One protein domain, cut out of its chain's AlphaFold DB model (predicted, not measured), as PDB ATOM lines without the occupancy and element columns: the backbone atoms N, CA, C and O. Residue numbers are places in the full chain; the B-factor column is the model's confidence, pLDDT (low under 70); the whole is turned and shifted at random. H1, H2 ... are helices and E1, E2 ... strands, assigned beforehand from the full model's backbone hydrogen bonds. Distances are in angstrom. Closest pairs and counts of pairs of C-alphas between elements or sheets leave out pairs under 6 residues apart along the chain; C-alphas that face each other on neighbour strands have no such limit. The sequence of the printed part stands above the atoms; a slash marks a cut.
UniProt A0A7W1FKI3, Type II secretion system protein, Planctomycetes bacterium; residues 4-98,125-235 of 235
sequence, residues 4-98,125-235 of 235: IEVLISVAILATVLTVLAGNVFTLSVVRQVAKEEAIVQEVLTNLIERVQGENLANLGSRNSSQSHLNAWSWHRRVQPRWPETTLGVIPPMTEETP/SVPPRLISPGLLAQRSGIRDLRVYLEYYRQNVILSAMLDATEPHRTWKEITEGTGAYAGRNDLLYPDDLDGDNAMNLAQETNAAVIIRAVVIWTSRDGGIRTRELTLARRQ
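This is residues 4 to 98 and 125 to 235 of the 235 residues of the protein "Type II secretion system protein" of Planctomycetes bacterium (UniProt A0A7W1FKI3). One very long helix, H1, sticks out as an arm with residues 4 to 25, and its later part packs over one face of a small, twisted three-stranded sheet; two short helices, H2 and H3, make a corner after E1, and long loops fill out the body. The printed part has 206 residues, in the order H1 E1 H2 H3 E2 E3, and the antiparallel sheet runs E1 E2 E3. The class is mixed, with under half of the residues in named elements. The whole is loose, with a radius of gyration of the C-alphas of 22.3 A, and spans 85 by 45 by 34 A.

Find C-alpha 4 at (45.394, 8.253, 42.366); there begins H1, residues 4 to 53, which runs 73.5 A from its first to its last C-alpha, with C-alpha 53 at (24.092, -34.721, -13.325). Next come E1, residues 143 to 153, 32.3 A; H2, 154 to 162, 11.7 A; H3, 167 to 175, 12.2 A; E2, 209 to 218, 29.7 A; and E3, 224 to 233, 29.4 A, ending at (17.232, -26.783, -16.541).

H1 is on the sheet at a height of 10.9 A; its closest C-alphas to E2 are Leu 44 and Ala 213, 6.9 A. Look at N 148 and O 214, 2.8 A, between E1 and E2, and N 213 and O 229, 2.9 A, in the hairpin E2 and E3. H2 only grazes the sheet with residues 154 to 158. H2 and H3 touch only at the corner, Met 161 to Pro 167, C-alphas 4.9 A apart. H1, H2 and H3 have every O i to N i+4 pair within hydrogen-bond range.

The C-alphas farthest apart, Ile 4 and Thr 205, are 86.4 A apart. Residues 99 to 124 are not printed; C-alphas 98 and 125 are 8.6 A apart. The link from H3 to E2 is long. Look for pLDDT under 70 in 64 residues, among them 58 to 74 and 190 to 207.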
ATOM      1  N   ILE A   4      46.112   7.723  43.531       86.31
ATOM      2  CA  ILE A   4      45.394   8.253  42.366       86.31
ATOM      3  C   ILE A   4      46.033   7.789  41.047       86.31
ATOM      4  O   ILE A   4      45.317   7.417  40.122       86.31
ATOM      5  N   GLU A   5      47.365   7.747  40.955       84.06
ATOM      6  CA  GLU A   5      48.078   7.296  39.744       84.06
ATOM      7  C   GLU A   5      47.813   5.811  39.464       84.06
ATOM      8  O   GLU A   5      47.639   5.405  38.312       84.06
ATOM      9  N   VAL A   6      47.720   5.007  40.526       88.69
ATOM     10  CA  VAL A   6      47.380   3.581  40.432       88.69
ATOM     11  C   VAL A   6      45.942   3.404  39.941       88.69
ATOM     12  O   VAL A   6      45.707   2.618  39.026       88.69
ATOM     13  N   LEU A   7      44.985   4.170  40.475       90.38
ATOM     14  CA  LEU A   7      43.580   4.097  40.059       90.38
ATOM     15  C   LEU A   7      43.375   4.516  38.596       90.38
ATOM     16  O   LEU A   7      42.647   3.841  37.869       90.38
ATOM     17  N   ILE A   8      44.052   5.575  38.143       89.44
ATOM     18  CA  ILE A   8      44.011   6.005  36.735       89.44
ATOM     19  C   ILE A   8      44.590   4.912  35.827       89.44
ATOM     20  O   ILE A   8      43.990   4.575  34.807       89.44
ATOM     21  N   SER A   9      45.712   4.304  36.219       91.94
ATOM     22  CA  SER A   9      46.348   3.230  35.445       91.94
ATOM     23  C   SER A   9      45.452   1.992  35.330       91.94
ATOM     24  O   SER A   9      45.336   1.409  34.251       91.94
ATOM     25  N   VAL A  10      44.765   1.615  36.413       90.88
ATOM     26  CA  VAL A  10      43.806   0.497  36.419       90.88
ATOM     27  C   VAL A  10      42.581   0.810  35.560       90.88
ATOM     28  O   VAL A  10      42.135  -0.059  34.815       90.88
ATOM     29  N   ALA A  11      42.060   2.040  35.607       90.44
ATOM     30  CA  ALA A  11      40.929   2.447  34.776       90.44
ATOM     31  C   ALA A  11      41.271   2.379  33.278       90.44
ATOM     32  O   ALA A  11      40.510   1.810  32.495       90.44
ATOM     33  N   ILE A  12      42.448   2.879  32.885       90.62
ATOM     34  CA  ILE A  12      42.927   2.785  31.499       90.62
ATOM     35  C   ILE A  12      43.080   1.314  31.098       90.62
ATOM     36  O   ILE A  12      42.548   0.905  30.066       90.62
ATOM     37  N   LEU A  13      43.724   0.491  31.929       93.06
ATOM     38  CA  LEU A  13      43.887  -0.935  31.648       93.06
ATOM     39  C   LEU A  13      42.538  -1.648  31.475       93.06
ATOM     40  O   LEU A  13      42.377  -2.419  30.532       93.06
ATOM     41  N   ALA A  14      41.558  -1.360  32.335       90.00
ATOM     42  CA  ALA A  14      40.216  -1.926  32.234       90.00
ATOM     43  C   ALA A  14      39.553  -1.557  30.900       90.00
ATOM     44  O   ALA A  14      39.065  -2.442  30.203       90.00
ATOM     45  N   THR A  15      39.608  -0.282  30.493       90.44
ATOM     46  CA  THR A  15      39.039   0.146  29.202       90.44
ATOM     47  C   THR A  15      39.712  -0.537  28.011       90.44
ATOM     48  O   THR A  15      39.022  -1.019  27.112       90.44
ATOM     49  N   VAL A  16      41.042  -0.662  28.027       89.81
ATOM     50  CA  VAL A  16      41.797  -1.353  26.970       89.81
ATOM     51  C   VAL A  16      41.419  -2.834  26.913       89.81
ATOM     52  O   VAL A  16      41.172  -3.358  25.828       89.81
ATOM     53  N   LEU A  17      41.317  -3.505  28.062       90.12
ATOM     54  CA  LEU A  17      40.911  -4.910  28.130       90.12
ATOM     55  C   LEU A  17      39.482  -5.120  27.627       90.12
ATOM     56  O   LEU A  17      39.244  -6.075  26.892       90.12
ATOM     57  N   THR A  18      38.545  -4.229  27.958       90.69
ATOM     58  CA  THR A  18      37.170  -4.304  27.449       90.69
ATOM     59  C   THR A  18      37.129  -4.154  25.928       90.69
ATOM     60  O   THR A  18      36.465  -4.946  25.259       90.69
ATOM     61  N   VAL A  19      37.872  -3.196  25.363       88.31
ATOM     62  CA  VAL A  19      37.946  -2.999  23.905       88.31
ATOM     63  C   VAL A  19      38.575  -4.213  23.214       88.31
ATOM     64  O   VAL A  19      38.048  -4.697  22.213       88.31
ATOM     65  N   LEU A  20      39.671  -4.750  23.758       87.50
ATOM     66  CA  LEU A  20      40.326  -5.940  23.210       87.50
ATOM     67  C   LEU A  20      39.425  -7.177  23.281       87.50
ATOM     68  O   LEU A  20      39.299  -7.891  22.286       87.50
ATOM     69  N   ALA A  21      38.772  -7.411  24.421       84.88
ATOM     70  CA  ALA A  21      37.843  -8.522  24.592       84.88
ATOM     71  C   ALA A  21      36.670  -8.425  23.606       84.88
ATOM     72  O   ALA A  21      36.338  -9.419  22.959       84.88
ATOM     73  N   GLY A  22      36.104  -7.226  23.428       83.44
ATOM     74  CA  GLY A  22      35.058  -6.967  22.438       83.44
ATOM     75  C   GLY A  22      35.519  -7.287  21.016       83.44
ATOM     76  O   GLY A  22      34.874  -8.065  20.318       83.44
ATOM     77  N   ASN A  23      36.686  -6.778  20.611       86.88
ATOM     78  CA  ASN A  23      37.223  -7.003  19.268       86.88
ATOM     79  C   ASN A  23      37.516  -8.485  18.983       86.88
ATOM     80  O   ASN A  23      37.199  -8.977  17.898       86.88
ATOM     81  N   VAL A  24      38.097  -9.215  19.942       87.25
ATOM     82  CA  VAL A  24      38.373 -10.654  19.789       87.25
ATOM     83  C   VAL A  24      37.074 -11.449  19.683       87.25
ATOM     84  O   VAL A  24      36.971 -12.339  18.835       87.25
ATOM     85  N   PHE A  25      36.073 -11.113  20.499       85.12
ATOM     86  CA  PHE A  25      34.763 -11.750  20.440       85.12
ATOM     87  C   PHE A  25      34.095 -11.529  19.077       85.12
ATOM     88  O   PHE A  25      33.742 -12.502  18.408       85.12
ATOM     89  N   THR A  26      34.012 -10.279  18.611       84.25
ATOM     90  CA  THR A  26      33.428  -9.946  17.304       84.25
ATOM     91  C   THR A  26      34.151 -10.661  16.165       84.25
ATOM     92  O   THR A  26      33.505 -11.266  15.313       84.25
ATOM     93  N   LEU A  27      35.489 -10.671  16.163       87.81
ATOM     94  CA  LEU A  27      36.265 -11.357  15.128       87.81
ATOM     95  C   LEU A  27      36.017 -12.873  15.126       87.81
ATOM     96  O   LEU A  27      35.944 -13.486  14.060       87.81
ATOM     97  N   SER A  28      35.889 -13.482  16.307       86.62
ATOM     98  CA  SER A  28      35.574 -14.907  16.443       86.62
ATOM     99  C   SER A  28      34.203 -15.232  15.848       86.62
ATOM    100  O   SER A  28      34.096 -16.156  15.042       86.62
ATOM    101  N   VAL A  29      33.181 -14.431  16.172       83.75
ATOM    102  CA  VAL A  29      31.820 -14.597  15.636       83.75
ATOM    103  C   VAL A  29      31.813 -14.438  14.116       83.75
ATOM    104  O   VAL A  29      31.332 -15.326  13.420       83.75
ATOM    105  N   VAL A  30      32.433 -13.381  13.582       85.50
ATOM    106  CA  VAL A  30      32.502 -13.136  12.129       85.50
ATOM    107  C   VAL A  30      33.180 -14.295  11.396       85.50
ATOM    108  O   VAL A  30      32.694 -14.743  10.359       85.50
ATOM    109  N   ARG A  31      34.278 -14.836  11.937       87.75
ATOM    110  CA  ARG A  31      34.957 -16.001  11.346       87.75
ATOM    111  C   ARG A  31      34.087 -17.252  11.358       87.75
ATOM    112  O   ARG A  31      34.173 -18.047  10.429       87.75
ATOM    113  N   GLN A  32      33.308 -17.464  12.413       87.38
ATOM    114  CA  GLN A  32      32.420 -18.620  12.500       87.38
ATOM    115  C   GLN A  32      31.266 -18.497  11.508       87.38
ATOM    116  O   GLN A  32      31.051 -19.419  10.732       87.38
ATOM    117  N   VAL A  33      30.632 -17.329  11.442       86.62
ATOM    118  CA  VAL A  33      29.605 -17.010  10.445       86.62
ATOM    119  C   VAL A  33      30.120 -17.226   9.019       86.62
ATOM    120  O   VAL A  33      29.467 -17.890   8.220       86.62
ATOM    121  N   ALA A  34      31.322 -16.739   8.699       87.88
ATOM    122  CA  ALA A  34      31.910 -16.928   7.372       87.88
ATOM    123  C   ALA A  34      32.150 -18.414   7.035       87.88
ATOM    124  O   ALA A  34      31.990 -18.823   5.887       87.88
ATOM    125  N   LYS A  35      32.512 -19.238   8.030       90.00
ATOM    126  CA  LYS A  35      32.634 -20.694   7.850       90.00
ATOM    127  C   LYS A  35      31.280 -21.348   7.592       90.00
ATOM    128  O   LYS A  35      31.195 -22.201   6.717       90.00
ATOM    129  N   GLU A  36      30.243 -20.953   8.326       89.12
ATOM    130  CA  GLU A  36      28.880 -21.455   8.115       89.12
ATOM    131  C   GLU A  36      28.401 -21.130   6.699       89.12
ATOM    132  O   GLU A  36      27.927 -22.013   5.989       89.12
ATOM    133  N   GLU A  37      28.610 -19.895   6.242       91.75
ATOM    134  CA  GLU A  37      28.257 -19.487   4.880       91.75
ATOM    135  C   GLU A  37      29.025 -20.255   3.803       91.75
ATOM    136  O   GLU A  37      28.441 -20.583   2.768       91.75
ATOM    137  N   ALA A  38      30.307 -20.552   4.034       89.88
ATOM    138  CA  ALA A  38      31.112 -21.354   3.117       89.88
ATOM    139  C   ALA A  38      30.578 -22.790   3.005       89.88
ATOM    140  O   ALA A  38      30.416 -23.291   1.896       89.88
ATOM    141  N   ILE A  39      30.232 -23.417   4.132       89.12
ATOM    142  CA  ILE A  39      29.642 -24.762   4.149       89.12
ATOM    143  C   ILE A  39      28.272 -24.758   3.462       89.12
ATOM    144  O   ILE A  39      27.983 -25.631   2.651       89.12
ATOM    145  N   VAL A  40      27.420 -23.768   3.738       91.12
ATOM    146  CA  VAL A  40      26.110 -23.658   3.079       91.12
ATOM    147  C   VAL A  40      26.266 -23.480   1.567       91.12
ATOM    148  O   VAL A  40      25.513 -24.076   0.795       91.12
ATOM    149  N   GLN A  41      27.246 -22.690   1.125       90.94
ATOM    150  CA  GLN A  41      27.548 -22.545  -0.298       90.94
ATOM    151  C   GLN A  41      28.024 -23.866  -0.916       90.94
ATOM    152  O   GLN A  41      27.626 -24.179  -2.038       90.94
ATOM    153  N   GLU A  42      28.838 -24.645  -0.204       87.00
ATOM    154  CA  GLU A  42      29.260 -25.982  -0.633       87.00
ATOM    155  C   GLU A  42      28.056 -26.921  -0.775       87.00
ATOM    156  O   GLU A  42      27.887 -27.537  -1.824       87.00
ATOM    157  N   VAL A  43      27.155 -26.954   0.215       86.75
ATOM    158  CA  VAL A  43      25.914 -27.747   0.163       86.75
ATOM    159  C   VAL A  43      25.070 -27.374  -1.052       86.75
ATOM    160  O   VAL A  43      24.617 -28.261  -1.772       86.75
ATOM    161  N   LEU A  44      24.875 -26.076  -1.309       88.12
ATOM    162  CA  LEU A  44      24.138 -25.600  -2.483       88.12
ATOM    163  C   LEU A  44      24.816 -26.004  -3.794       88.12
ATOM    164  O   LEU A  44      24.139 -26.436  -4.722       88.12
ATOM    165  N   THR A  45      26.140 -25.882  -3.866       86.06
ATOM    166  CA  THR A  45      26.911 -26.224  -5.068       86.06
ATOM    167  C   THR A  45      26.823 -27.723  -5.349       86.06
ATOM    168  O   THR A  45      26.396 -28.111  -6.433       86.06
ATOM    169  N   ASN A  46      27.076 -28.561  -4.340       83.69
ATOM    170  CA  ASN A  46      26.950 -30.018  -4.429       83.69
ATOM    171  C   ASN A  46      25.529 -30.446  -4.814       83.69
ATOM    172  O   ASN A  46      25.342 -31.385  -5.589       83.69
ATOM    173  N   LEU A  47      24.512 -29.767  -4.275       83.56
ATOM    174  CA  LEU A  47      23.117 -30.034  -4.614       83.56
ATOM    175  C   LEU A  47      22.869 -29.769  -6.096       83.56
ATOM    176  O   LEU A  47      22.269 -30.596  -6.778       83.56
ATOM    177  N   ILE A  48      23.354 -28.644  -6.607       84.12
ATOM    178  CA  ILE A  48      23.140 -28.257  -7.999       84.12
ATOM    179  C   ILE A  48      23.898 -29.144  -8.966       84.12
ATOM    180  O   ILE A  48      23.311 -29.570  -9.956       84.12
ATOM    181  N   GLU A  49      25.157 -29.458  -8.682       84.00
ATOM    182  CA  GLU A  49      25.945 -30.372  -9.510       84.00
ATOM    183  C   GLU A  49      25.241 -31.727  -9.644       84.00
ATOM    184  O   GLU A  49      25.133 -32.277 -10.740       84.00
ATOM    185  N   ARG A  50      24.660 -32.228  -8.549       78.94
ATOM    186  CA  ARG A  50      23.852 -33.453  -8.566       78.94
ATOM    187  C   ARG A  50      22.563 -33.285  -9.360       78.94
ATOM    188  O   ARG A  50      22.256 -34.135 -10.187       78.94
ATOM    189  N   VAL A  51      21.830 -32.191  -9.160       80.19
ATOM    190  CA  VAL A  51      20.613 -31.887  -9.932       80.19
ATOM    191  C   VAL A  51      20.914 -31.766 -11.429       80.19
ATOM    192  O   VAL A  51      20.076 -32.142 -12.244       80.19
ATOM    193  N   GLN A  52      22.088 -31.266 -11.810       82.75
ATOM    194  CA  GLN A  52      22.535 -31.192 -13.202       82.75
ATOM    195  C   GLN A  52      22.956 -32.562 -13.750       82.75
ATOM    196  O   GLN A  52      22.650 -32.863 -14.903       82.75
ATOM    197  N   GLY A  53      23.622 -33.388 -12.937       80.56
ATOM    198  CA  GLY A  53      24.092 -34.721 -13.325       80.56
ATOM    199  C   GLY A  53      23.013 -35.809 -13.348       80.56
ATOM    200  O   GLY A  53      23.170 -36.809 -14.044       80.56
ATOM    201  N   GLU A  54      21.917 -35.633 -12.609       76.38
ATOM    202  CA  GLU A  54      20.826 -36.607 -12.522       76.38
ATOM    203  C   GLU A  54      19.949 -36.604 -13.784       76.38
ATOM    204  O   GLU A  54      19.795 -35.581 -14.457       76.38
ATOM    205  N   ASN A  55      19.313 -37.731 -14.106       76.56
ATOM    206  CA  ASN A  55      18.328 -37.765 -15.185       76.56
ATOM    207  C   ASN A  55      17.100 -36.921 -14.801       76.56
ATOM    208  O   ASN A  55      16.563 -37.073 -13.705       76.56
ATOM    209  N   LEU A  56      16.623 -36.056 -15.703       74.94
ATOM    210  CA  LEU A  56      15.445 -35.229 -15.436       74.94
ATOM    211  C   LEU A  56      14.220 -36.087 -15.079       74.94
ATOM    212  O   LEU A  56      13.471 -35.715 -14.190       74.94
ATOM    213  N   ALA A  57      14.070 -37.263 -15.698       72.00
ATOM    214  CA  ALA A  57      13.011 -38.226 -15.380       72.00
ATOM    215  C   ALA A  57      13.048 -38.725 -13.925       72.00
ATOM    216  O   ALA A  57      12.014 -39.095 -13.373       72.00
ATOM    217  N   ASN A  58      14.238 -38.742 -13.317       69.88
ATOM    218  CA  ASN A  58      14.436 -39.197 -11.948       69.88
ATOM    219  C   ASN A  58      14.185 -38.075 -10.931       69.88
ATOM    220  O   ASN A  58      13.778 -38.359  -9.801       69.88
ATOM    221  N   LEU A  59      14.384 -36.809 -11.320       69.81
ATOM    222  CA  LEU A  59      14.011 -35.653 -10.506       69.81
ATOM    223  C   LEU A  59      12.484 -35.614 -10.372       69.81
ATOM    224  O   LEU A  59      11.777 -35.568 -11.371       69.81
ATOM    225  N   GLY A  60      11.959 -35.642  -9.148       59.25
ATOM    226  CA  GLY A  60      10.510 -35.712  -8.914       59.25
ATOM    227  C   GLY A  60       9.943 -37.112  -8.703       59.25
ATOM    228  O   GLY A  60       8.827 -37.247  -8.207       59.25
ATOM    229  N   SER A  61      10.688 -38.152  -9.087       59.22
ATOM    230  CA  SER A  61      10.196 -39.530  -9.081       59.22
ATOM    231  C   SER A  61      10.556 -40.275  -7.791       59.22
ATOM    232  O   SER A  61      11.644 -40.121  -7.235       59.22
ATOM    233  N   ARG A  62       9.664 -41.141  -7.302       58.16
ATOM    234  CA  ARG A  62       9.990 -42.053  -6.199       58.16
ATOM    235  C   ARG A  62      10.687 -43.290  -6.759       58.16
ATOM    236  O   ARG A  62      10.057 -44.113  -7.415       58.16
ATOM    237  N   ASN A  63      11.959 -43.469  -6.432       57.28
ATOM    238  CA  ASN A  63      12.688 -44.695  -6.714       57.28
ATOM    239  C   ASN A  63      12.781 -45.551  -5.443       57.28
ATOM    240  O   ASN A  63      13.705 -45.429  -4.640       57.28
ATOM    241  N   SER A  64      11.812 -46.446  -5.245       56.81
ATOM    242  CA  SER A  64      11.765 -47.350  -4.083       56.81
ATOM    243  C   SER A  64      13.016 -48.226  -3.924       56.81
ATOM    244  O   SER A  64      13.300 -48.669  -2.815       56.81
ATOM    245  N   SER A  65      13.789 -48.431  -4.997       55.16
ATOM    246  CA  SER A  65      15.002 -49.255  -4.997       55.16
ATOM    247  C   SER A  65      16.291 -48.494  -4.648       55.16
ATOM    248  O   SER A  65      17.298 -49.121  -4.324       55.16
ATOM    249  N   GLN A  66      16.283 -47.154  -4.680       55.88
ATOM    250  CA  GLN A  66      17.474 -46.321  -4.464       55.88
ATOM    251  C   GLN A  66      17.166 -45.158  -3.509       55.88
ATOM    252  O   GLN A  66      16.913 -44.022  -3.904       55.88
ATOM    253  N   SER A  67      17.215 -45.444  -2.207       53.78
ATOM    254  CA  SER A  67      16.868 -44.509  -1.124       53.78
ATOM    255  C   SER A  67      17.746 -43.256  -1.033       53.78
ATOM    256  O   SER A  67      17.285 -42.241  -0.520       53.78
ATOM    257  N   HIS A  68      18.982 -43.285  -1.539       51.66
ATOM    258  CA  HIS A  68      19.797 -42.074  -1.636       51.66
ATOM    259  C   HIS A  68      19.274 -41.160  -2.753       51.66
ATOM    260  O   HIS A  68      19.038 -39.993  -2.472       51.66
ATOM    261  N   LEU A  69      18.963 -41.683  -3.949       50.38
ATOM    262  CA  LEU A  69      18.404 -40.892  -5.063       50.38
ATOM    263  C   LEU A  69      17.069 -40.215  -4.720       50.38
ATOM    264  O   LEU A  69      16.746 -39.138  -5.214       50.38
ATOM    265  N   ASN A  70      16.325 -40.824  -3.805       55.09
ATOM    266  CA  ASN A  70      15.064 -40.312  -3.292       55.09
ATOM    267  C   ASN A  70      15.176 -39.002  -2.494       55.09
ATOM    268  O   ASN A  70      14.198 -38.273  -2.355       55.09
ATOM    269  N   ALA A  71      16.346 -38.669  -1.941       56.34
ATOM    270  CA  ALA A  71      16.471 -37.472  -1.111       56.34
ATOM    271  C   ALA A  71      16.306 -36.168  -1.923       56.34
ATOM    272  O   ALA A  71      15.776 -35.189  -1.389       56.34
ATOM    273  N   TRP A  72      16.688 -36.165  -3.206       59.12
ATOM    274  CA  TRP A  72      16.578 -35.012  -4.114       59.12
ATOM    275  C   TRP A  72      15.449 -35.129  -5.130       59.12
ATOM    276  O   TRP A  72      15.081 -34.133  -5.752       59.12
ATOM    277  N   SER A  73      14.852 -36.307  -5.275       56.06
ATOM    278  CA  SER A  73      13.708 -36.488  -6.156       56.06
ATOM    279  C   SER A  73      12.396 -35.942  -5.585       56.06
ATOM    280  O   SER A  73      11.376 -36.048  -6.247       56.06
ATOM    281  N   TRP A  74      12.383 -35.327  -4.398       65.81
ATOM    282  CA  TRP A  74      11.160 -34.744  -3.842       65.81
ATOM    283  C   TRP A  74      11.173 -33.231  -3.864       65.81
ATOM    284  O   TRP A  74      12.152 -32.584  -3.488       65.81
ATOM    285  N   HIS A  75      10.025 -32.694  -4.256       70.56
ATOM    286  CA  HIS A  75       9.677 -31.312  -4.025       70.56
ATOM    287  C   HIS A  75       9.504 -31.114  -2.507       70.56
ATOM    288  O   HIS A  75       8.685 -31.770  -1.870       70.56
ATOM    289  N   ARG A  76      10.330 -30.256  -1.903       74.06
ATOM    290  CA  ARG A  76      10.284 -29.903  -0.476       74.06
ATOM    291  C   ARG A  76      10.152 -28.406  -0.357       74.06
ATOM    292  O   ARG A  76      11.064 -27.686  -0.758       74.06
ATOM    293  N   ARG A  77       9.062 -27.956   0.248       73.06
ATOM    294  CA  ARG A  77       8.730 -26.536   0.311       73.06
ATOM    295  C   ARG A  77       9.075 -25.931   1.643       73.06
ATOM    296  O   ARG A  77       8.856 -26.543   2.689       73.06
ATOM    297  N   VAL A  78       9.529 -24.685   1.596       76.69
ATOM    298  CA  VAL A  78       9.608 -23.855   2.800       76.69
ATOM    299  C   VAL A  78       8.203 -23.628   3.362       76.69
ATOM    300  O   VAL A  78       8.004 -23.682   4.573       76.69
ATOM    301  N   GLN A  79       7.221 -23.432   2.478       74.25
ATOM    302  CA  GLN A  79       5.812 -23.285   2.832       74.25
ATOM    303  C   GLN A  79       4.966 -24.370   2.152       74.25
ATOM    304  O   GLN A  79       4.854 -24.352   0.925       74.25
ATOM    305  N   PRO A  80       4.370 -25.308   2.908       65.44
ATOM    306  CA  PRO A  80       3.527 -26.360   2.346       65.44
ATOM    307  C   PRO A  80       2.307 -25.798   1.614       65.44
ATOM    308  O   PRO A  80       1.715 -24.810   2.044       65.44
ATOM    309  N   ARG A  81       1.886 -26.473   0.538       58.34
ATOM    310  CA  ARG A  81       0.675 -26.120  -0.222       58.34
ATOM    311  C   ARG A  81      -0.596 -26.167   0.621       58.34
ATOM    312  O   ARG A  81      -1.493 -25.348   0.437       58.34
ATOM    313  N   TRP A  82      -0.659 -27.145   1.516       59.97
ATOM    314  CA  TRP A  82      -1.814 -27.436   2.349       59.97
ATOM    315  C   TRP A  82      -1.365 -27.512   3.810       59.97
ATOM    316  O   TRP A  82      -1.066 -28.593   4.313       59.97
ATOM    317  N   PRO A  83      -1.273 -26.367   4.506       54.50
ATOM    318  CA  PRO A  83      -0.830 -26.346   5.898       54.50
ATOM    319  C   PRO A  83      -1.826 -27.036   6.845       54.50
ATOM    320  O   PRO A  83      -1.449 -27.432   7.944       54.50
ATOM    321  N   GLU A  84      -3.086 -27.186   6.422       45.75
ATOM    322  CA  GLU A  84      -4.185 -27.743   7.224       45.75
ATOM    323  C   GLU A  84      -4.369 -29.258   7.059       45.75
ATOM    324  O   GLU A  84      -5.078 -29.881   7.849       45.75
ATOM    325  N   THR A  85      -3.742 -29.883   6.056       45.16
ATOM    326  CA  THR A  85      -3.865 -31.328   5.845       45.16
ATOM    327  C   THR A  85      -2.728 -32.064   6.541       45.16
ATOM    328  O   THR A  85      -1.556 -31.829   6.263       45.16
ATOM    329  N   THR A  86      -3.069 -33.040   7.384       42.81
ATOM    330  CA  THR A  86      -2.135 -34.042   7.936       42.81
ATOM    331  C   THR A  86      -1.510 -34.944   6.864       42.81
ATOM    332  O   THR A  86      -0.593 -35.706   7.167       42.81
ATOM    333  N   LEU A  87      -1.978 -34.845   5.614       41.81
ATOM    334  CA  LEU A  87      -1.419 -35.483   4.422       41.81
ATOM    335  C   LEU A  87      -0.111 -34.788   4.012       41.81
ATOM    336  O   LEU A  87      -0.047 -33.999   3.078       41.81
ATOM    337  N   GLY A  88       0.905 -35.079   4.823       50.47
ATOM    338  CA  GLY A  88       2.338 -34.954   4.599       50.47
ATOM    339  C   GLY A  88       2.864 -33.618   4.076       50.47
ATOM    340  O   GLY A  88       3.030 -33.352   2.889       50.47
ATOM    341  N   VAL A  89       3.350 -32.831   5.025       54.94
ATOM    342  CA  VAL A  89       4.492 -31.967   4.756       54.94
ATOM    343  C   VAL A  89       5.702 -32.880   4.554       54.94
ATOM    344  O   VAL A  89       6.142 -33.517   5.510       54.94
ATOM    345  N   ILE A  90       6.247 -32.964   3.335       62.34
ATOM    346  CA  ILE A  90       7.550 -33.613   3.138       62.34
ATOM    347  C   ILE A  90       8.581 -32.769   3.903       62.34
ATOM    348  O   ILE A  90       8.788 -31.602   3.555       62.34
ATOM    349  N   PRO A  91       9.223 -33.311   4.953       68.25
ATOM    350  CA  PRO A  91      10.104 -32.515   5.796       68.25
ATOM    351  C   PRO A  91      11.359 -32.083   5.018       68.25
ATOM    352  O   PRO A  91      11.754 -32.758   4.057       68.25
ATOM    353  N   PRO A  92      12.022 -30.977   5.409       73.75
ATOM    354  CA  PRO A  92      13.303 -30.596   4.819       73.75
ATOM    355  C   PRO A  92      14.359 -31.685   5.023       73.75
ATOM    356  O   PRO A  92      14.256 -32.508   5.934       73.75
ATOM    357  N   MET A  93      15.415 -31.654   4.211       77.44
ATOM    358  CA  MET A  93      16.616 -32.431   4.517       77.44
ATOM    359  C   MET A  93      17.338 -31.804   5.712       77.44
ATOM    360  O   MET A  93      17.528 -30.586   5.743       77.44
ATOM    361  N   THR A  94      17.753 -32.626   6.676       78.25
ATOM    362  CA  THR A  94      18.409 -32.176   7.916       78.25
ATOM    363  C   THR A  94      19.683 -32.974   8.213       78.25
ATOM    364  O   THR A  94      19.947 -34.023   7.622       78.25
ATOM    365  N   GLU A  95      20.525 -32.474   9.121       70.12
ATOM    366  CA  GLU A  95      21.698 -33.223   9.609       70.12
ATOM    367  C   GLU A  95      21.370 -34.223  10.723       70.12
ATOM    368  O   GLU A  95      22.137 -35.163  10.968       70.12
ATOM    369  N   GLU A  96      20.266 -34.000  11.434       61.25
ATOM    370  CA  GLU A  96      19.959 -34.705  12.673       61.25
ATOM    371  C   GLU A  96      19.296 -36.066  12.438       61.25
ATOM    372  O   GLU A  96      18.518 -36.283  11.511       61.25
ATOM    373  N   THR A  97      19.621 -37.007  13.324       46.09
ATOM    374  CA  THR A  97      18.860 -38.245  13.488       46.09
ATOM    375  C   THR A  97      17.508 -37.871  14.103       46.09
ATOM    376  O   THR A  97      17.522 -37.107  15.069       46.09
ATOM    377  N   PRO A  98      16.363 -38.390  13.626       41.81
ATOM    378  CA  PRO A  98      15.093 -38.186  14.315       41.81
ATOM    379  C   PRO A  98      15.241 -38.606  15.776       41.81
ATOM    380  O   PRO A  98      15.717 -39.704  16.062       41.81
ATOM    381  N   SER A 125       7.999 -40.401   8.017       48.12
ATOM    382  CA  SER A 125       8.212 -39.851   9.356       48.12
ATOM    383  C   SER A 125       9.672 -39.461   9.650       48.12
ATOM    384  O   SER A 125       9.934 -38.742  10.619       48.12
ATOM    385  N   VAL A 126      10.633 -39.875   8.810       53.75
ATOM    386  CA  VAL A 126      12.072 -39.639   9.000       53.75
ATOM    387  C   VAL A 126      12.627 -38.741   7.883       53.75
ATOM    388  O   VAL A 126      12.748 -39.188   6.739       53.75
ATOM    389  N   PRO A 127      13.024 -37.484   8.175       54.06
ATOM    390  CA  PRO A 127      13.620 -36.616   7.168       54.06
ATOM    391  C   PRO A 127      14.895 -37.235   6.574       54.06
ATOM    392  O   PRO A 127      15.720 -37.803   7.300       54.06
ATOM    393  N   PRO A 128      15.097 -37.122   5.251       58.31
ATOM    394  CA  PRO A 128      16.326 -37.569   4.623       58.31
ATOM    395  C   PRO A 128      17.497 -36.735   5.120       58.31
ATOM    396  O   PRO A 128      17.438 -35.511   5.234       58.31
ATOM    397  N   ARG A 129      18.583 -37.440   5.414       67.69
ATOM    398  CA  ARG A 129      19.798 -36.848   5.972       67.69
ATOM    399  C   ARG A 129      20.543 -36.076   4.894       67.69
ATOM    400  O   ARG A 129      20.450 -36.455   3.740       67.69
ATOM    401  N   LEU A 130      21.364 -35.094   5.257       65.38
ATOM    402  CA  LEU A 130      22.298 -34.428   4.328       65.38
ATOM    403  C   LEU A 130      23.574 -35.245   4.033       65.38
ATOM    404  O   LEU A 130      24.279 -34.983   3.062       65.38
ATOM    405  N   ILE A 131      23.850 -36.273   4.842       60.78
ATOM    406  CA  ILE A 131      25.038 -37.135   4.704       60.78
ATOM    407  C   ILE A 131      24.787 -38.322   3.759       60.78
ATOM    408  O   ILE A 131      25.594 -38.592   2.880       60.78
ATOM    409  N   SER A 132      23.642 -39.004   3.894       56.19
ATOM    410  CA  SER A 132      23.192 -40.072   2.976       56.19
ATOM    411  C   SER A 132      23.223 -39.692   1.478       56.19
ATOM    412  O   SER A 132      23.653 -40.509   0.666       56.19
ATOM    413  N   PRO A 133      22.828 -38.465   1.078       58.16
ATOM    414  CA  PRO A 133      22.920 -37.986  -0.290       58.16
ATOM    415  C   PRO A 133      24.337 -37.588  -0.700       58.16
ATOM    416  O   PRO A 133      24.544 -37.247  -1.856       58.16
ATOM    417  N   GLY A 134      25.308 -37.578   0.220       63.25
ATOM    418  CA  GLY A 134      26.660 -37.085  -0.030       63.25
ATOM    419  C   GLY A 134      26.710 -35.591  -0.360       63.25
ATOM    420  O   GLY A 134      27.569 -35.183  -1.138       63.25
ATOM    421  N   LEU A 135      25.772 -34.793   0.173       70.06
ATOM    422  CA  LEU A 135      25.847 -33.323   0.139       70.06
ATOM    423  C   LEU A 135      26.843 -32.805   1.174       70.06
ATOM    424  O   LEU A 135      27.473 -31.773   0.970       70.06
ATOM    425  N   LEU A 136      26.985 -33.561   2.262       71.69
ATOM    426  CA  LEU A 136      27.982 -33.369   3.293       71.69
ATOM    427  C   LEU A 136      28.729 -34.680   3.529       71.69
ATOM    428  O   LEU A 136      28.111 -35.730   3.703       71.69
ATOM    429  N   ALA A 137      30.058 -34.615   3.590       66.56
ATOM    430  CA  ALA A 137      30.887 -35.767   3.950       66.56
ATOM    431  C   ALA A 137      30.748 -36.146   5.439       66.56
ATOM    432  O   ALA A 137      30.905 -37.303   5.817       66.56
ATOM    433  N   GLN A 138      30.444 -35.162   6.286       72.81
ATOM    434  CA  GLN A 138      30.294 -35.290   7.735       72.81
ATOM    435  C   GLN A 138      29.337 -34.211   8.258       72.81
ATOM    436  O   GLN A 138      29.007 -33.278   7.532       72.81
ATOM    437  N   ARG A 139      28.903 -34.304   9.522       76.94
ATOM    438  CA  ARG A 139      28.075 -33.255  10.147       76.94
ATOM    439  C   ARG A 139      28.789 -31.901  10.085       76.94
ATOM    440  O   ARG A 139      29.955 -31.824  10.471       76.94
ATOM    441  N   SER A 140      28.101 -30.848   9.640       81.69
ATOM    442  CA  SER A 140      28.701 -29.510   9.563       81.69
ATOM    443  C   SER A 140      28.812 -28.836  10.929       81.69
ATOM    444  O   SER A 140      29.650 -27.954  11.123       81.69
ATOM    445  N   GLY A 141      27.964 -29.240  11.882       82.12
ATOM    446  CA  GLY A 141      27.839 -28.561  13.171       82.12
ATOM    447  C   GLY A 141      27.085 -27.230  13.082       82.12
ATOM    448  O   GLY A 141      27.123 -26.453  14.038       82.12
ATOM    449  N   ILE A 142      26.417 -26.962  11.954       85.56
ATOM    450  CA  ILE A 142      25.493 -25.844  11.787       85.56
ATOM    451  C   ILE A 142      24.162 -26.210  12.441       85.56
ATOM    452  O   ILE A 142      23.595 -27.277  12.203       85.56
ATOM    453  N   ARG A 143      23.651 -25.308  13.277       83.19
ATOM    454  CA  ARG A 143      22.424 -25.532  14.034       83.19
ATOM    455  C   ARG A 143      21.190 -25.355  13.145       83.19
ATOM    456  O   ARG A 143      21.110 -24.404  12.370       83.19
ATOM    457  N   ASP A 144      20.210 -26.245  13.308       84.25
ATOM    458  CA  ASP A 144      18.914 -26.201  12.616       84.25
ATOM    459  C   ASP A 144      19.037 -26.129  11.078       84.25
ATOM    460  O   ASP A 144      18.203 -25.505  10.412       84.25
ATOM    461  N   LEU A 145      20.091 -26.738  10.513       85.69
ATOM    462  CA  LEU A 145      20.334 -26.746   9.072       85.69
ATOM    463  C   LEU A 145      19.229 -27.528   8.355       85.69
ATOM    464  O   LEU A 145      19.058 -28.732   8.559       85.69
ATOM    465  N   ARG A 146      18.491 -26.822   7.500       86.62
ATOM    466  CA  ARG A 146      17.365 -27.335   6.720       86.62
ATOM    467  C   ARG A 146      17.571 -27.006   5.255       86.62
ATOM    468  O   ARG A 146      17.811 -25.849   4.913       86.62
ATOM    469  N   VAL A 147      17.440 -28.010   4.398       85.62
ATOM    470  CA  VAL A 147      17.547 -27.844   2.947       85.62
ATOM    471  C   VAL A 147      16.229 -28.217   2.280       85.62
ATOM    472  O   VAL A 147      15.660 -29.285   2.526       85.62
ATOM    473  N   TYR A 148      15.771 -27.316   1.424       85.69
ATOM    474  CA  TYR A 148      14.545 -27.389   0.645       85.69
ATOM    475  C   TYR A 148      14.888 -27.366  -0.842       85.69
ATOM    476  O   TYR A 148      15.905 -26.794  -1.249       85.69
ATOM    477  N   LEU A 149      14.034 -27.993  -1.642       83.75
ATOM    478  CA  LEU A 149      14.211 -28.096  -3.080       83.75
ATOM    479  C   LEU A 149      12.850 -27.981  -3.754       83.75
ATOM    480  O   LEU A 149      12.020 -28.878  -3.649       83.75
ATOM    481  N   GLU A 150      12.625 -26.860  -4.421       85.56
ATOM    482  CA  GLU A 150      11.340 -26.493  -5.006       85.56
ATOM    483  C   GLU A 150      11.459 -26.498  -6.535       85.56
ATOM    484  O   GLU A 150      12.420 -25.981  -7.109       85.56
ATOM    485  N   TYR A 151      10.473 -27.097  -7.196       83.88
ATOM    486  CA  TYR A 151      10.388 -27.246  -8.646       83.88
ATOM    487  C   TYR A 151       9.198 -26.472  -9.201       83.88
ATOM    488  O   TYR A 151       8.046 -26.712  -8.830       83.88
ATOM    489  N   TYR A 152       9.469 -25.593 -10.152       85.31
ATOM    490  CA  TYR A 152       8.480 -24.719 -10.753       85.31
ATOM    491  C   TYR A 152       8.358 -24.935 -12.258       85.31
ATOM    492  O   TYR A 152       9.333 -25.241 -12.957       85.31
ATOM    493  N   ARG A 153       7.148 -24.702 -12.769       84.19
ATOM    494  CA  ARG A 153       6.843 -24.761 -14.199       84.19
ATOM    495  C   ARG A 153       7.329 -23.478 -14.875       84.19
ATOM    496  O   ARG A 153       6.793 -22.399 -14.619       84.19
ATOM    497  N   GLN A 154       8.337 -23.576 -15.745       86.06
ATOM    498  CA  GLN A 154       8.959 -22.386 -16.339       86.06
ATOM    499  C   GLN A 154       7.977 -21.532 -17.142       86.06
ATOM    500  O   GLN A 154       8.055 -20.313 -17.079       86.06
ATOM    501  N   ASN A 155       7.078 -22.144 -17.912       81.56
ATOM    502  CA  ASN A 155       6.142 -21.417 -18.773       81.56
ATOM    503  C   ASN A 155       5.248 -20.451 -17.978       81.56
ATOM    504  O   ASN A 155       5.099 -19.296 -18.371       81.56
ATOM    505  N   VAL A 156       4.696 -20.908 -16.851       79.69
ATOM    506  CA  VAL A 156       3.791 -20.098 -16.024       79.69
ATOM    507  C   VAL A 156       4.569 -19.016 -15.279       79.69
ATOM    508  O   VAL A 156       4.144 -17.863 -15.257       79.69
ATOM    509  N   ILE A 157       5.746 -19.355 -14.740       85.31
ATOM    510  CA  ILE A 157       6.605 -18.376 -14.064       85.31
ATOM    511  C   ILE A 157       7.099 -17.305 -15.021       85.31
ATOM    512  O   ILE A 157       7.048 -16.124 -14.694       85.31
ATOM    513  N   LEU A 158       7.583 -17.700 -16.196       85.12
ATOM    514  CA  LEU A 158       8.141 -16.757 -17.150       85.12
ATOM    515  C   LEU A 158       7.058 -15.805 -17.658       85.12
ATOM    516  O   LEU A 158       7.324 -14.613 -17.736       85.12
ATOM    517  N   SER A 159       5.836 -16.289 -17.919       86.12
ATOM    518  CA  SER A 159       4.701 -15.409 -18.236       86.12
ATOM    519  C   SER A 159       4.440 -14.424 -17.098       86.12
ATOM    520  O   SER A 159       4.457 -13.219 -17.320       86.12
ATOM    521  N   ALA A 160       4.308 -14.918 -15.862       86.38
ATOM    522  CA  ALA A 160       4.065 -14.073 -14.695       86.38
ATOM    523  C   ALA A 160       5.160 -13.009 -14.491       86.38
ATOM    524  O   ALA A 160       4.858 -11.876 -14.131       86.38
ATOM    525  N   MET A 161       6.427 -13.355 -14.735       88.44
ATOM    526  CA  MET A 161       7.553 -12.426 -14.619       88.44
ATOM    527  C   MET A 161       7.639 -11.423 -15.770       88.44
ATOM    528  O   MET A 161       8.015 -10.282 -15.528       88.44
ATOM    529  N   LEU A 162       7.340 -11.837 -17.005       89.88
ATOM    530  CA  LEU A 162       7.387 -10.960 -18.181       89.88
ATOM    531  C   LEU A 162       6.243  -9.944 -18.183       89.88
ATOM    532  O   LEU A 162       6.439  -8.813 -18.621       89.88
ATOM    533  N   ASP A 163       5.081 -10.335 -17.662       89.69
ATOM    534  CA  ASP A 163       3.903  -9.472 -17.561       89.69
ATOM    535  C   ASP A 163       3.967  -8.533 -16.338       89.69
ATOM    536  O   ASP A 163       3.185  -7.587 -16.221       89.69
ATOM    537  N   ALA A 164       4.896  -8.778 -15.408       90.00
ATOM    538  CA  ALA A 164       5.034  -8.008 -14.182       90.00
ATOM    539  C   ALA A 164       5.838  -6.716 -14.372       90.00
ATOM    540  O   ALA A 164       6.959  -6.713 -14.877       90.00
ATOM    541  N   THR A 165       5.323  -5.619 -13.811       92.19
ATOM    542  CA  THR A 165       6.056  -4.346 -13.697       92.19
ATOM    543  C   THR A 165       7.319  -4.477 -12.838       92.19
ATOM    544  O   THR A 165       8.321  -3.815 -13.095       92.19
ATOM    545  N   GLU A 166       7.285  -5.340 -11.814       92.62
ATOM    546  CA  GLU A 166       8.388  -5.579 -10.875       92.62
ATOM    547  C   GLU A 166       8.715  -7.084 -10.781       92.62
ATOM    548  O   GLU A 166       8.305  -7.752  -9.827       92.62
ATOM    549  N   PRO A 167       9.495  -7.646 -11.725       89.00
ATOM    550  CA  PRO A 167       9.739  -9.091 -11.790       89.00
ATOM    551  C   PRO A 167      10.365  -9.680 -10.518       89.00
ATOM    552  O   PRO A 167      10.038 -10.791 -10.110       89.00
ATOM    553  N   HIS A 168      11.235  -8.918  -9.847       88.62
ATOM    554  CA  HIS A 168      11.879  -9.329  -8.595       88.62
ATOM    555  C   HIS A 168      10.870  -9.495  -7.448       88.62
ATOM    556  O   HIS A 168      10.960 -10.436  -6.660       88.62
ATOM    557  N   ARG A 169       9.882  -8.599  -7.369       91.00
ATOM    558  CA  ARG A 169       8.805  -8.676  -6.386       91.00
ATOM    559  C   ARG A 169       7.871  -9.831  -6.714       91.00
ATOM    560  O   ARG A 169       7.515 -10.586  -5.817       91.00
ATOM    561  N   THR A 170       7.540 -10.015  -7.988       90.56
ATOM    562  CA  THR A 170       6.745 -11.154  -8.455       90.56
ATOM    563  C   THR A 170       7.403 -12.488  -8.122       90.56
ATOM    564  O   THR A 170       6.733 -13.367  -7.593       90.56
ATOM    565  N   TRP A 171       8.714 -12.633  -8.337       89.19
ATOM    566  CA  TRP A 171       9.450 -13.827  -7.910       89.19
ATOM    567  C   TRP A 171       9.303 -14.079  -6.408       89.19
ATOM    568  O   TRP A 171       8.958 -15.185  -5.992       89.19
ATOM    569  N   LYS A 172       9.503 -13.038  -5.595       88.12
ATOM    570  CA  LYS A 172       9.347 -13.131  -4.144       88.12
ATOM    571  C   LYS A 172       7.932 -13.575  -3.757       88.12
ATOM    572  O   LYS A 172       7.793 -14.538  -3.015       88.12
ATOM    573  N   GLU A 173       6.898 -12.950  -4.314       87.81
ATOM    574  CA  GLU A 173       5.498 -13.305  -4.044       87.81
ATOM    575  C   GLU A 173       5.166 -14.748  -4.462       87.81
ATOM    576  O   GLU A 173       4.479 -15.456  -3.728       87.81
ATOM    577  N   ILE A 174       5.711 -15.229  -5.586       87.19
ATOM    578  CA  ILE A 174       5.575 -16.628  -6.024       87.19
ATOM    579  C   ILE A 174       6.244 -17.582  -5.026       87.19
ATOM    580  O   ILE A 174       5.632 -18.555  -4.589       87.19
ATOM    581  N   THR A 175       7.502 -17.320  -4.661       85.44
ATOM    582  CA  THR A 175       8.283 -18.207  -3.781       85.44
ATOM    583  C   THR A 175       7.784 -18.229  -2.339       85.44
ATOM    584  O   THR A 175       7.873 -19.257  -1.672       85.44
ATOM    585  N   GLU A 176       7.245 -17.111  -1.857       83.75
ATOM    586  CA  GLU A 176       6.671 -16.986  -0.519       83.75
ATOM    587  C   GLU A 176       5.175 -17.311  -0.491       83.75
ATOM    588  O   GLU A 176       4.578 -17.227   0.576       83.75
ATOM    589  N   GLY A 177       4.554 -17.638  -1.631       78.56
ATOM    590  CA  GLY A 177       3.119 -17.916  -1.703       78.56
ATOM    591  C   GLY A 177       2.261 -16.754  -1.196       78.56
ATOM    592  O   GLY A 177       1.262 -16.979  -0.512       78.56
ATOM    593  N   THR A 178       2.652 -15.514  -1.488       82.50
ATOM    594  CA  THR A 178       1.979 -14.299  -1.014       82.50
ATOM    595  C   THR A 178       1.371 -13.490  -2.164       82.50
ATOM    596  O   THR A 178       1.543 -13.794  -3.346       82.50
ATOM    597  N   GLY A 179       0.595 -12.458  -1.821       85.75
ATOM    598  CA  GLY A 179       0.031 -11.520  -2.795       85.75
ATOM    599  C   GLY A 179      -0.915 -12.183  -3.801       85.75
ATOM    600  O   GLY A 179      -1.758 -12.999  -3.431       85.75
ATOM    601  N   ALA A 180      -0.767 -11.829  -5.081       84.31
ATOM    602  CA  ALA A 180      -1.590 -12.359  -6.176       84.31
ATOM    603  C   ALA A 180      -1.334 -13.851  -6.475       84.31
ATOM    604  O   ALA A 180      -2.099 -14.480  -7.210       84.31
ATOM    605  N   TYR A 181      -0.263 -14.409  -5.909       82.94
ATOM    606  CA  TYR A 181       0.173 -15.787  -6.116       82.94
ATOM    607  C   TYR A 181      -0.083 -16.680  -4.894       82.94
ATOM    608  O   TYR A 181       0.246 -17.866  -4.913       82.94
ATOM    609  N   ALA A 182      -0.730 -16.149  -3.853       79.81
ATOM    610  CA  ALA A 182      -1.148 -16.935  -2.702       79.81
ATOM    611  C   ALA A 182      -2.088 -18.078  -3.118       79.81
ATOM    612  O   ALA A 182      -3.090 -17.869  -3.800       79.81
ATOM    613  N   GLY A 183      -1.739 -19.310  -2.731       69.00
ATOM    614  CA  GLY A 183      -2.514 -20.514  -3.056       69.00
ATOM    615  C   GLY A 183      -2.505 -20.921  -4.537       69.00
ATOM    616  O   GLY A 183      -3.222 -21.856  -4.910       69.00
ATOM    617  N   ARG A 184      -1.709 -20.257  -5.389       75.06
ATOM    618  CA  ARG A 184      -1.562 -20.637  -6.796       75.06
ATOM    619  C   ARG A 184      -0.697 -21.878  -6.941       75.06
ATOM    620  O   ARG A 184       0.447 -21.935  -6.500       75.06
ATOM    621  N   ASN A 185      -1.270 -22.875  -7.597       69.38
ATOM    622  CA  ASN A 185      -0.704 -24.216  -7.705       69.38
ATOM    623  C   ASN A 185      -0.291 -24.580  -9.132       69.38
ATOM    624  O   ASN A 185       0.364 -25.590  -9.351       69.38
ATOM    625  N   ASP A 186      -0.694 -23.756 -10.093       73.88
ATOM    626  CA  ASP A 186      -0.322 -23.815 -11.501       73.88
ATOM    627  C   ASP A 186       1.154 -23.460 -11.731       73.88
ATOM    628  O   ASP A 186       1.732 -23.858 -12.734       73.88
ATOM    629  N   LEU A 187       1.783 -22.748 -10.795       77.69
ATOM    630  CA  LEU A 187       3.188 -22.326 -10.872       77.69
ATOM    631  C   LEU A 187       4.180 -23.423 -10.467       77.69
ATOM    632  O   LEU A 187       5.361 -23.368 -10.814       77.69
ATOM    633  N   LEU A 188       3.703 -24.407  -9.710       76.06
ATOM    634  CA  LEU A 188       4.507 -25.405  -9.020       76.06
ATOM    635  C   LEU A 188       4.211 -26.797  -9.581       76.06
ATOM    636  O   LEU A 188       3.110 -27.083 -10.061       76.06
ATOM    637  N   TYR A 189       5.196 -27.684  -9.508       75.31
ATOM    638  CA  TYR A 189       4.912 -29.109  -9.631       75.31
ATOM    639  C   TYR A 189       4.299 -29.635  -8.319       75.31
ATOM    640  O   TYR A 189       4.621 -29.109  -7.256       75.31
ATOM    641  N   PRO A 190       3.368 -30.605  -8.378       63.81
ATOM    642  CA  PRO A 190       2.657 -31.087  -7.196       63.81
ATOM    643  C   PRO A 190       3.589 -31.791  -6.195       63.81
ATOM    644  O   PRO A 190       4.507 -32.506  -6.588       63.81
ATOM    645  N   ASP A 191       3.289 -31.620  -4.903       58.88
ATOM    646  CA  ASP A 191       3.998 -32.208  -3.750       58.88
ATOM    647  C   ASP A 191       3.628 -33.693  -3.499       58.88
ATOM    648  O   ASP A 191       3.782 -34.190  -2.388       58.88
ATOM    649  N   ASP A 192       3.058 -34.387  -4.494       56.72
ATOM    650  CA  ASP A 192       2.200 -35.557  -4.266       56.72
ATOM    651  C   ASP A 192       2.917 -36.743  -3.587       56.72
ATOM    652  O   ASP A 192       3.911 -37.280  -4.083       56.72
ATOM    653  N   LEU A 193       2.368 -37.157  -2.443       51.59
ATOM    654  CA  LEU A 193       2.819 -38.277  -1.616       51.59
ATOM    655  C   LEU A 193       2.227 -39.615  -2.057       51.59
ATOM    656  O   LEU A 193       2.837 -40.656  -1.791       51.59
ATOM    657  N   ASP A 194       1.076 -39.588  -2.732       49.94
ATOM    658  CA  ASP A 194       0.287 -40.782  -3.046       49.94
ATOM    659  C   ASP A 194       0.718 -41.441  -4.368       49.94
ATOM    660  O   ASP A 194       0.260 -42.525  -4.714       49.94
ATOM    661  N   GLY A 195       1.682 -40.845  -5.080       49.72
ATOM    662  CA  GLY A 195       2.319 -41.430  -6.264       49.72
ATOM    663  C   GLY A 195       1.531 -41.281  -7.568       49.72
ATOM    664  O   GLY A 195       2.116 -41.479  -8.632       49.72
ATOM    665  N   ASP A 196       0.266 -40.860  -7.508       43.97
ATOM    666  CA  ASP A 196      -0.593 -40.697  -8.687       43.97
ATOM    667  C   ASP A 196      -0.261 -39.431  -9.497       43.97
ATOM    668  O   ASP A 196      -0.385 -39.437 -10.722       43.97
ATOM    669  N   ASN A 197       0.257 -38.371  -8.859       47.81
ATOM    670  CA  ASN A 197       0.832 -37.202  -9.537       47.81
ATOM    671  C   ASN A 197       2.332 -37.058  -9.263       47.81
ATOM    672  O   ASN A 197       2.815 -35.954  -8.991       47.81
ATOM    673  N   ALA A 198       3.091 -38.158  -9.340       54.16
ATOM    674  CA  ALA A 198       4.546 -38.060  -9.384       54.16
ATOM    675  C   ALA A 198       4.942 -37.051 -10.474       54.16
ATOM    676  O   ALA A 198       4.438 -37.115 -11.599       54.16
ATOM    677  N   MET A 199       5.819 -36.102 -10.134       58.81
ATOM    678  CA  MET A 199       6.331 -35.124 -11.088       58.81
ATOM    679  C   MET A 199       7.060 -35.884 -12.208       58.81
ATOM    680  O   MET A 199       8.228 -36.237 -12.082       58.81
ATOM    681  N   ASN A 200       6.352 -36.178 -13.300       62.50
ATOM    682  CA  ASN A 200       6.888 -36.925 -14.427       62.50
ATOM    683  C   ASN A 200       7.499 -35.955 -15.432       62.50
ATOM    684  O   ASN A 200       6.931 -35.664 -16.487       62.50
ATOM    685  N   LEU A 201       8.686 -35.453 -15.094       65.19
ATOM    686  CA  LEU A 201       9.425 -34.576 -15.994       65.19
ATOM    687  C   LEU A 201       9.799 -35.274 -17.307       65.19
ATOM    688  O   LEU A 201      10.068 -34.578 -18.277       65.19
ATOM    689  N   ALA A 202       9.793 -36.611 -17.373       64.12
ATOM    690  CA  ALA A 202      10.094 -37.358 -18.597       64.12
ATOM    691  C   ALA A 202       9.023 -37.176 -19.686       64.12
ATOM    692  O   ALA A 202       9.344 -37.223 -20.870       64.12
ATOM    693  N   GLN A 203       7.761 -36.975 -19.294       65.00
ATOM    694  CA  GLN A 203       6.633 -36.805 -20.220       65.00
ATOM    695  C   GLN A 203       6.374 -35.342 -20.602       65.00
ATOM    696  O   GLN A 203       5.595 -35.061 -21.516       65.00
ATOM    697  N   GLU A 204       7.044 -34.402 -19.943       68.00
ATOM    698  CA  GLU A 204       6.906 -32.979 -20.220       68.00
ATOM    699  C   GLU A 204       7.779 -32.567 -21.420       68.00
ATOM    700  O   GLU A 204       8.898 -32.074 -21.288       68.00
ATOM    701  N   THR A 205       7.230 -32.749 -22.622       57.56
ATOM    702  CA  THR A 205       7.868 -32.499 -23.935       57.56
ATOM    703  C   THR A 205       8.394 -31.073 -24.167       57.56
ATOM    704  O   THR A 205       9.170 -30.854 -25.094       57.56
ATOM    705  N   ASN A 206       8.012 -30.106 -23.326       58.22
ATOM    706  CA  ASN A 206       8.454 -28.708 -23.383       58.22
ATOM    707  C   ASN A 206       9.144 -28.218 -22.094       58.22
ATOM    708  O   ASN A 206       9.513 -27.042 -22.023       58.22
ATOM    709  N   ALA A 207       9.284 -29.052 -21.054       64.88
ATOM    710  CA  ALA A 207       9.605 -28.557 -19.716       64.88
ATOM    711  C   ALA A 207      11.085 -28.257 -19.547       64.88
ATOM    712  O   ALA A 207      11.893 -29.072 -19.100       64.88
ATOM    713  N   ALA A 208      11.415 -27.006 -19.814       76.75
ATOM    714  CA  ALA A 208      12.379 -26.376 -18.953       76.75
ATOM    715  C   ALA A 208      11.737 -26.177 -17.558       76.75
ATOM    716  O   ALA A 208      10.576 -25.781 -17.431       76.75
ATOM    717  N   VAL A 209      12.471 -26.557 -16.518       83.00
ATOM    718  CA  VAL A 209      12.051 -26.541 -15.115       83.00
ATOM    719  C   VAL A 209      12.913 -25.528 -14.389       83.00
ATOM    720  O   VAL A 209      14.135 -25.509 -14.557       83.00
ATOM    721  N   ILE A 210      12.284 -24.696 -13.565       88.19
ATOM    722  CA  ILE A 210      13.008 -23.820 -12.648       88.19
ATOM    723  C   ILE A 210      13.129 -24.556 -11.320       88.19
ATOM    724  O   ILE A 210      12.135 -25.009 -10.758       88.19
ATOM    725  N   ILE A 211      14.353 -24.685 -10.832       87.81
ATOM    726  CA  ILE A 211      14.683 -25.396  -9.604       87.81
ATOM    727  C   ILE A 211      15.247 -24.373  -8.627       87.81
ATOM    728  O   ILE A 211      16.198 -23.658  -8.945       87.81
ATOM    729  N   ARG A 212      14.658 -24.297  -7.436       89.75
ATOM    730  CA  ARG A 212      15.092 -23.422  -6.348       89.75
ATOM    731  C   ARG A 212      15.556 -24.279  -5.182       89.75
ATOM    732  O   ARG A 212      14.771 -25.007  -4.583       89.75
ATOM    733  N   ALA A 213      16.833 -24.172  -4.854       89.94
ATOM    734  CA  ALA A 213      17.400 -24.748  -3.648       89.94
ATOM    735  C   ALA A 213      17.432 -23.674  -2.559       89.94
ATOM    736  O   ALA A 213      17.955 -22.580  -2.781       89.94
ATOM    737  N   VAL A 214      16.879 -23.984  -1.387       90.81
ATOM    738  CA  VAL A 214      16.857 -23.063  -0.243       90.81
ATOM    739  C   VAL A 214      17.488 -23.747   0.954       90.81
ATOM    740  O   VAL A 214      17.082 -24.841   1.339       90.81
ATOM    741  N   VAL A 215      18.466 -23.090   1.562       91.31
ATOM    742  CA  VAL A 215      19.099 -23.533   2.801       91.31
ATOM    743  C   VAL A 215      18.781 -22.530   3.895       91.31
ATOM    744  O   VAL A 215      19.056 -21.341   3.745       91.31
ATOM    745  N   ILE A 216      18.205 -23.011   4.994       92.25
ATOM    746  CA  ILE A 216      17.854 -22.212   6.170       92.25
ATOM    747  C   ILE A 216      18.614 -22.771   7.368       92.25
ATOM    748  O   ILE A 216      18.603 -23.982   7.587       92.25
ATOM    749  N   TRP A 217      19.251 -21.908   8.157       93.00
ATOM    750  CA  TRP A 217      19.968 -22.319   9.363       93.00
ATOM    751  C   TRP A 217      19.925 -21.263  10.464       93.00
ATOM    752  O   TRP A 217      19.698 -20.078  10.207       93.00
ATOM    753  N   THR A 218      20.163 -21.699  11.699       90.44
ATOM    754  CA  THR A 218      20.383 -20.804  12.836       90.44
ATOM    755  C   THR A 218      21.880 -20.525  12.939       90.44
ATOM    756  O   THR A 218      22.669 -21.409  13.277       90.44
ATOM    757  N   SER A 219      22.271 -19.294  12.628       88.88
ATOM    758  CA  SER A 219      23.652 -18.822  12.708       88.88
ATOM    759  C   SER A 219      24.096 -18.664  14.164       88.88
ATOM    760  O   SER A 219      23.281 -18.490  15.074       88.88
ATOM    761  N   ARG A 220      25.406 -18.726  14.415       85.19
ATOM    762  CA  ARG A 220      25.964 -18.619  15.777       85.19
ATOM    763  C   ARG A 220      25.766 -17.278  16.470       85.19
ATOM    764  O   ARG A 220      25.850 -17.216  17.693       85.19
ATOM    765  N   ASP A 221      25.493 -16.225  15.714       84.31
ATOM    766  CA  ASP A 221      25.037 -14.939  16.253       84.31
ATOM    767  C   ASP A 221      23.581 -14.978  16.765       84.31
ATOM    768  O   ASP A 221      23.101 -13.996  17.325       84.31
ATOM    769  N   GLY A 222      22.885 -16.110  16.607       85.19
ATOM    770  CA  GLY A 222      21.495 -16.322  17.008       85.19
ATOM    771  C   GLY A 222      20.473 -15.946  15.933       85.19
ATOM    772  O   GLY A 222      19.281 -16.177  16.132       85.19
ATOM    773  N   GLY A 223      20.910 -15.389  14.800       87.44
ATOM    774  CA  GLY A 223      20.031 -15.034  13.690       87.44
ATOM    775  C   GLY A 223      19.649 -16.243  12.837       87.44
ATOM    776  O   GLY A 223      20.460 -17.140  12.611       87.44
ATOM    777  N   ILE A 224      18.425 -16.253  12.307       91.62
ATOM    778  CA  ILE A 224      18.054 -17.185  11.236       91.62
ATOM    779  C   ILE A 224      18.590 -16.620   9.925       91.62
ATOM    780  O   ILE A 224      18.313 -15.471   9.577       91.62
ATOM    781  N   ARG A 225      19.352 -17.431   9.198       92.75
ATOM    782  CA  ARG A 225      19.884 -17.093   7.882       92.75
ATOM    783  C   ARG A 225      19.276 -17.999   6.826       92.75
ATOM    784  O   ARG A 225      18.990 -19.168   7.079       92.75
ATOM    785  N   THR A 226      19.113 -17.429   5.640       93.06
ATOM    786  CA  THR A 226      18.594 -18.117   4.463       93.06
ATOM    787  C   THR A 226      19.517 -17.833   3.295       93.06
ATOM    788  O   THR A 226      19.894 -16.684   3.064       93.06
ATOM    789  N   ARG A 227      19.867 -18.874   2.546       93.75
ATOM    790  CA  ARG A 227      20.573 -18.759   1.275       93.75
ATOM    791  C   ARG A 227      19.793 -19.517   0.226       93.75
ATOM    792  O   ARG A 227      19.399 -20.659   0.448       93.75
ATOM    793  N   GLU A 228      19.578 -18.872  -0.907       92.31
ATOM    794  CA  GLU A 228      18.855 -19.457  -2.022       92.31
ATOM    795  C   GLU A 228      19.709 -19.456  -3.280       92.31
ATOM    796  O   GLU A 228      20.561 -18.588  -3.482       92.31
ATOM    797  N   LEU A 229      19.473 -20.457  -4.118       92.06
ATOM    798  CA  LEU A 229      20.040 -20.529  -5.448       92.06
ATOM    799  C   LEU A 229      18.990 -21.092  -6.396       92.06
ATOM    800  O   LEU A 229      18.356 -22.111  -6.119       92.06
ATOM    801  N   THR A 230      18.790 -20.396  -7.506       90.50
ATOM    802  CA  THR A 230      17.793 -20.743  -8.515       90.50
ATOM    803  C   THR A 230      18.491 -21.014  -9.830       90.50
ATOM    804  O   THR A 230      19.370 -20.259 -10.245       90.50
ATOM    805  N   LEU A 231      18.092 -22.091 -10.492       89.44
ATOM    806  CA  LEU A 231      18.593 -22.470 -11.803       89.44
ATOM    807  C   LEU A 231      17.439 -22.912 -12.693       89.44
ATOM    808  O   LEU A 231      16.429 -23.422 -12.217       89.44
ATOM    809  N   ALA A 232      17.611 -22.737 -13.995       87.44
ATOM    810  CA  ALA A 232      16.725 -23.316 -14.989       87.44
ATOM    811  C   ALA A 232      17.442 -24.494 -15.648       87.44
ATOM    812  O   ALA A 232      18.620 -24.393 -15.998       87.44
ATOM    813  N   ARG A 233      16.734 -25.607 -15.826       83.88
ATOM    814  CA  ARG A 233      17.232 -26.783 -16.541       83.88
ATOM    815  C   ARG A 233      16.239 -27.167 -17.625       83.88
ATOM    816  O   ARG A 233      15.047 -27.228 -17.362       83.88
ATOM    817  N   ARG A 234      16.738 -27.461 -18.822       81.62
ATOM    818  CA  ARG A 234      15.962 -28.018 -19.936       81.62
ATOM    819  C   ARG A 234      16.421 -29.454 -20.209       81.62
ATOM    820  O   ARG A 234      17.578 -29.766 -19.919       81.62
ATOM    821  N   GLN A 235      15.510 -30.298 -20.703       67.62
ATOM    822  CA  GLN A 235      15.854 -31.593 -21.306       67.62
ATOM    823  C   GLN A 235      16.781 -31.428 -22.512       67.62
ATOM    824  O   GLN A 235      16.585 -30.448 -23.270       67.62
TER     825      GLN A 235